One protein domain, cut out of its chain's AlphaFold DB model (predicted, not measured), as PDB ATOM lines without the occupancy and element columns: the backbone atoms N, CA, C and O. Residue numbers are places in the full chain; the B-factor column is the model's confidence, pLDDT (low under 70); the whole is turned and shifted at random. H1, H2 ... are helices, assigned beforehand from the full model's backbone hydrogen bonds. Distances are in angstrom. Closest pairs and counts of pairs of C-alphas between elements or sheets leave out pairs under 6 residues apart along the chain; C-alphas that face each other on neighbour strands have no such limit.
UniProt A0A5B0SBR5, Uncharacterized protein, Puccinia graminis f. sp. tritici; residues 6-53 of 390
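AT A GLANCE: This is residues 6 to 53 of the 390 residues of an uncharacterized protein of Puccinia graminis f. sp. tritici (UniProt A0A5B0SBR5). Two short helices, H1 and H2, sit far apart near the two ends of an extended rod, joined by a long link that first loops beside H1 and then runs out toward H2, with residues 34 to 40 standing free. The printed part has 48 residues with two named helices, H1 then H2, and no named strand. The class is all helix, though under half of the residues, 22 of 48, are in named elements. The radius of gyration of the C-alphas is 16.4 A, and they span 49 by 18 by 16 A.

HOW THE PARTS SIT: H1, residues 6 to 16, and H2, residues 43 to 53, are apart. In both, every O i to N i+4 pair is within hydrogen-bond range.

IN THESE COORDINATES: H1 begins at C-alpha 6 (213.626, 169.861, 230.189) and is 15.5 A long. H2, also 15.5 A, ends at C-alpha 53 (245.986, 187.946, 232.259).

THE WHOLE: The C-alphas of His 17 and Arg 52, the two farthest apart, are 48.9 A apart. The printed part has no cut. The link H1 to H2, 26 residues, is long. Residues 42 to 48, of which 43 to 48 belong to H2, also stand free. Mean pLDDT of the printed part is 72.6; residues 29 to 41 and 46 to 53 are under 70.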
ATOM      1  N   ASP A   6     214.512 171.015 230.139       75.00
ATOM      2  CA  ASP A   6     213.626 169.861 230.189       75.00
ATOM      3  C   ASP A   6     214.006 168.940 231.372       75.00
ATOM      4  O   ASP A   6     213.125 168.466 232.089       75.00
ATOM      5  N   GLY A   7     215.301 168.813 231.699       79.75
ATOM      6  CA  GLY A   7     215.779 168.195 232.942       79.75
ATOM      7  C   GLY A   7     215.260 168.890 234.211       79.75
ATOM      8  O   GLY A   7     214.843 168.212 235.151       79.75
ATOM      9  N   LEU A   8     215.193 170.228 234.235       84.06
ATOM     10  CA  LEU A   8     214.624 170.981 235.362       84.06
ATOM     11  C   LEU A   8     213.136 170.652 235.576       84.06
ATOM     12  O   LEU A   8     212.709 170.464 236.715       84.06
ATOM     13  N   TYR A   9     212.365 170.527 234.491       82.81
ATOM     14  CA  TYR A   9     210.955 170.122 234.540       82.81
ATOM     15  C   TYR A   9     210.778 168.668 235.012       82.81
ATOM     16  O   TYR A   9     209.872 168.362 235.789       82.81
ATOM     17  N   VAL A  10     211.677 167.764 234.606       82.44
ATOM     18  CA  VAL A  10     211.708 166.383 235.116       82.44
ATOM     19  C   VAL A  10     212.023 166.352 236.617       82.44
ATOM     20  O   VAL A  10     211.389 165.595 237.351       82.44
ATOM     21  N   TRP A  11     212.942 167.194 237.104       86.00
ATOM     22  CA  TRP A  11     213.282 167.265 238.530       86.00
ATOM     23  C   TRP A  11     212.156 167.864 239.375       86.00
ATOM     24  O   TRP A  11     211.800 167.272 240.393       86.00
ATOM     25  N   SER A  12     211.543 168.974 238.951       83.62
ATOM     26  CA  SER A  12     210.414 169.571 239.681       83.62
ATOM     27  C   SER A  12     209.230 168.605 239.769       83.62
ATOM     28  O   SER A  12     208.668 168.413 240.848       83.62
ATOM     29  N   ARG A  13     208.917 167.900 238.675       85.88
ATOM     30  CA  ARG A  13     207.887 166.854 238.657       85.88
ATOM     31  C   ARG A  13     208.248 165.667 239.561       85.88
ATOM     32  O   ARG A  13     207.390 165.190 240.299       85.88
ATOM     33  N   ALA A  14     209.504 165.217 239.563       83.69
ATOM     34  CA  ALA A  14     209.968 164.148 240.450       83.69
ATOM     35  C   ALA A  14     209.917 164.536 241.943       83.69
ATOM     36  O   ALA A  14     209.584 163.692 242.776       83.69
ATOM     37  N   LEU A  15     210.178 165.805 242.280       86.88
ATOM     38  CA  LEU A  15     210.017 166.343 243.638       86.88
ATOM     39  C   LEU A  15     208.541 166.376 244.067       86.88
ATOM     40  O   LEU A  15     208.218 165.908 245.158       86.88
ATOM     41  N   VAL A  16     207.640 166.857 243.201       87.94
ATOM     42  CA  VAL A  16     206.186 166.888 243.469       87.94
ATOM     43  C   VAL A  16     205.623 165.481 243.696       87.94
ATOM     44  O   VAL A  16     204.861 165.268 244.637       87.94
ATOM     45  N   HIS A  17     206.041 164.496 242.895       83.88
ATOM     46  CA  HIS A  17     205.627 163.098 243.061       83.88
ATOM     47  C   HIS A  17     206.420 162.324 244.137       83.88
ATOM     48  O   HIS A  17     206.254 161.111 244.239       83.88
ATOM     49  N   LYS A  18     207.274 162.989 244.936       81.00
ATOM     50  CA  LYS A  18     208.112 162.376 245.991       81.00
ATOM     51  C   LYS A  18     208.877 161.129 245.511       81.00
ATOM     52  O   LYS A  18     208.934 160.111 246.203       81.00
ATOM     53  N   ALA A  19     209.456 161.199 244.312       79.19
ATOM     54  CA  ALA A  19     210.169 160.079 243.706       79.19
ATOM     55  C   ALA A  19     211.325 159.591 244.604       79.19
ATOM     56  O   ALA A  19     212.113 160.385 245.123       79.19
ATOM     57  N   LYS A  20     211.433 158.268 244.783       72.12
ATOM     58  CA  LYS A  20     212.378 157.637 245.719       72.12
ATOM     59  C   LYS A  20     213.824 158.055 245.411       72.12
ATOM     60  O   LYS A  20     214.339 157.768 244.336       72.12
ATOM     61  N   GLY A  21     214.474 158.712 246.374       77.38
ATOM     62  CA  GLY A  21     215.860 159.185 246.264       77.38
ATOM     63  C   GLY A  21     216.044 160.573 245.635       77.38
ATOM     64  O   GLY A  21     217.171 161.061 245.604       77.38
ATOM     65  N   VAL A  22     214.976 161.238 245.183       78.88
ATOM     66  CA  VAL A  22     215.051 162.592 244.609       78.88
ATOM     67  C   VAL A  22     214.848 163.641 245.701       78.88
ATOM     68  O   VAL A  22     213.848 163.630 246.413       78.88
ATOM     69  N   THR A  23     215.789 164.576 245.823       78.88
ATOM     70  CA  THR A  23     215.734 165.690 246.786       78.88
ATOM     71  C   THR A  23     216.177 166.994 246.127       78.88
ATOM     72  O   THR A  23     216.682 166.995 245.007       78.88
ATOM     73  N   THR A  24     216.065 168.123 246.827       76.25
ATOM     74  CA  THR A  24     216.559 169.437 246.364       76.25
ATOM     75  C   THR A  24     218.081 169.482 246.137       76.25
ATOM     76  O   THR A  24     218.596 170.458 245.598       76.25
ATOM     77  N   LYS A  25     218.826 168.446 246.554       76.75
ATOM     78  CA  LYS A  25     220.278 168.306 246.335       76.75
ATOM     79  C   LYS A  25     220.658 167.089 245.481       76.75
ATOM     80  O   LYS A  25     221.795 167.014 245.030       76.75
ATOM     81  N   ILE A  26     219.728 166.159 245.255       78.00
ATOM     82  CA  ILE A  26     219.946 164.904 244.525       78.00
ATOM     83  C   ILE A  26     218.908 164.842 243.392       78.00
ATOM     84  O   ILE A  26     217.729 164.617 243.676       78.00
ATOM     85  N   PRO A  27     219.295 165.075 242.126       77.31
ATOM     86  CA  PRO A  27     218.369 164.998 241.000       77.31
ATOM     87  C   PRO A  27     217.964 163.544 240.708       77.31
ATOM     88  O   PRO A  27     218.640 162.609 241.145       77.31
ATOM     89  N   PRO A  28     216.895 163.326 239.926       78.94
ATOM     90  CA  PRO A  28     216.581 161.997 239.418       78.94
ATOM     91  C   PRO A  28     217.689 161.491 238.484       78.94
ATOM     92  O   PRO A  28     218.207 162.233 237.650       78.94
ATOM     93  N   VAL A  29     218.017 160.200 238.585       69.69
ATOM     94  CA  VAL A  29     218.990 159.541 237.701       69.69
ATOM     95  C   VAL A  29     218.343 159.302 236.333       69.69
ATOM     96  O   VAL A  29     217.765 158.249 236.070       69.69
ATOM     97  N   THR A  30     218.406 160.304 235.459       69.00
ATOM     98  CA  THR A  30     217.962 160.207 234.059       69.00
ATOM     99  C   THR A  30     219.085 160.611 233.107       69.00
ATOM    100  O   THR A  30     220.075 161.223 233.510       69.00
ATOM    101  N   LYS A  31     218.920 160.295 231.816       66.81
ATOM    102  CA  LYS A  31     219.887 160.631 230.754       66.81
ATOM    103  C   LYS A  31     220.151 162.141 230.619       66.81
ATOM    104  O   LYS A  31     221.183 162.518 230.078       66.81
ATOM    105  N   GLU A  32     219.262 162.983 231.151       64.12
ATOM    106  CA  GLU A  32     219.387 164.447 231.166       64.12
ATOM    107  C   GLU A  32     220.373 164.966 232.230       64.12
ATOM    108  O   GLU A  32     220.865 166.087 232.121       64.12
ATOM    109  N   PHE A  33     220.690 164.163 233.254       64.94
ATOM    110  CA  PHE A  33     221.563 164.549 234.371       64.94
ATOM    111  C   PHE A  33     222.979 163.986 234.217       64.94
ATOM    112  O   PHE A  33     223.493 163.275 235.081       64.94
ATOM    113  N   VAL A  34     223.643 164.336 233.113       62.75
ATOM    114  CA  VAL A  34     225.048 163.964 232.895       62.75
ATOM    115  C   VAL A  34     225.958 164.755 233.843       62.75
ATOM    116  O   VAL A  34     226.045 165.992 233.809       62.75
ATOM    117  N   SER A  35     226.678 164.033 234.701       64.38
ATOM    118  CA  SER A  35     227.712 164.584 235.575       64.38
ATOM    119  C   SER A  35     229.000 164.842 234.786       64.38
ATOM    120  O   SER A  35     229.954 164.071 234.854       64.38
ATOM    121  N   GLU A  36     229.033 165.935 234.024       64.69
ATOM    122  CA  GLU A  36     230.279 166.397 233.406       64.69
ATOM    123  C   GLU A  36     231.332 166.752 234.479       64.69
ATOM    124  O   GLU A  36     230.993 167.479 235.426       64.69
ATOM    125  N   PRO A  37     232.600 166.313 234.323       60.59
ATOM    126  CA  PRO A  37     233.717 166.706 235.181       60.59
ATOM    127  C   PRO A  37     234.153 168.143 234.852       60.59
ATOM    128  O   PRO A  37     235.166 168.388 234.202       60.59
ATOM    129  N   ILE A  38     233.341 169.111 235.273       63.28
ATOM    130  CA  ILE A  38     233.640 170.539 235.144       63.28
ATOM    131  C   ILE A  38     234.459 170.964 236.363       63.28
ATOM    132  O   ILE A  38     233.932 171.004 237.475       63.28
ATOM    133  N   THR A  39     235.722 171.335 236.151       65.19
ATOM    134  CA  THR A  39     236.538 172.008 237.170       65.19
ATOM    135  C   THR A  39     235.958 173.396 237.437       65.19
ATOM    136  O   THR A  39     236.138 174.319 236.641       65.19
ATOM    137  N   ILE A  40     235.231 173.544 238.544       65.00
ATOM    138  CA  ILE A  40     234.729 174.841 239.004       65.00
ATOM    139  C   ILE A  40     235.848 175.508 239.803       65.00
ATOM    140  O   ILE A  40     236.100 175.134 240.943       65.00
ATOM    141  N   TYR A  41     236.509 176.496 239.200       66.00
ATOM    142  CA  TYR A  41     237.479 177.331 239.903       66.00
ATOM    143  C   TYR A  41     236.773 178.175 240.963       66.00
ATOM    144  O   TYR A  41     235.797 178.873 240.664       66.00
ATOM    145  N   THR A  42     237.290 178.136 242.186       75.62
ATOM    146  CA  THR A  42     236.845 178.995 243.287       75.62
ATOM    147  C   THR A  42     237.089 180.472 242.964       75.62
ATOM    148  O   THR A  42     237.909 180.815 242.113       75.62
ATOM    149  N   LEU A  43     236.397 181.380 243.659       70.19
ATOM    150  CA  LEU A  43     236.508 182.829 243.426       70.19
ATOM    151  C   LEU A  43     237.968 183.327 243.585       70.19
ATOM    152  O   LEU A  43     238.441 184.153 242.806       70.19
ATOM    153  N   ALA A  44     238.717 182.737 244.524       70.06
ATOM    154  CA  ALA A  44     240.148 182.983 244.712       70.06
ATOM    155  C   ALA A  44     241.012 182.477 243.537       70.06
ATOM    156  O   ALA A  44     241.927 183.168 243.092       70.06
ATOM    157  N   GLU A  45     240.720 181.298 242.985       71.44
ATOM    158  CA  GLU A  45     241.441 180.772 241.816       71.44
ATOM    159  C   GLU A  45     241.117 181.559 240.540       71.44
ATOM    160  O   GLU A  45     242.008 181.798 239.719       71.44
ATOM    161  N   GLN A  46     239.873 182.022 240.383       68.94
ATOM    162  CA  GLN A  46     239.482 182.893 239.272       68.94
ATOM    163  C   GLN A  46     240.205 184.243 239.333       68.94
ATOM    164  O   GLN A  46     240.719 184.694 238.307       68.94
ATOM    165  N   SER A  47     240.324 184.863 240.515       63.06
ATOM    166  CA  SER A  47     241.081 186.114 240.665       63.06
ATOM    167  C   SER A  47     242.582 185.909 240.418       63.06
ATOM    168  O   SER A  47     243.206 186.709 239.718       63.06
ATOM    169  N   ALA A  48     243.159 184.789 240.869       68.81
ATOM    170  CA  ALA A  48     244.546 184.426 240.570       68.81
ATOM    171  C   ALA A  48     244.792 184.203 239.063       68.81
ATOM    172  O   ALA A  48     245.837 184.604 238.540       68.81
ATOM    173  N   LEU A  49     243.836 183.608 238.341       64.12
ATOM    174  CA  LEU A  49     243.914 183.419 236.890       64.12
ATOM    175  C   LEU A  49     243.720 184.739 236.121       64.12
ATOM    176  O   LEU A  49     244.418 184.985 235.132       64.12
ATOM    177  N   ALA A  50     242.821 185.610 236.589       57.66
ATOM    178  CA  ALA A  50     242.606 186.946 236.035       57.66
ATOM    179  C   ALA A  50     243.851 187.833 236.208       57.66
ATOM    180  O   ALA A  50     244.290 188.458 235.243       57.66
ATOM    181  N   ASN A  51     244.499 187.799 237.375       59.03
ATOM    182  CA  ASN A  51     245.742 188.533 237.639       59.03
ATOM    183  C   ASN A  51     246.900 188.099 236.718       59.03
ATOM    184  O   ASN A  51     247.713 188.933 236.324       59.03
ATOM    185  N   ARG A  52     246.938 186.829 236.279       59.22
ATOM    186  CA  ARG A  52     247.895 186.358 235.253       59.22
ATOM    187  C   ARG A  52     247.602 186.879 233.839       59.22
ATOM    188  O   ARG A  52     248.496 186.841 233.001       59.22
ATOM    189  N   ARG A  53     246.381 187.352 233.556       53.50
ATOM    190  CA  ARG A  53     245.986 187.946 232.259       53.50
ATOM    191  C   ARG A  53     245.924 189.479 232.274       53.50
ATOM    192  O   ARG A  53     246.069 190.086 231.221       53.50
TER     193      ARG A  53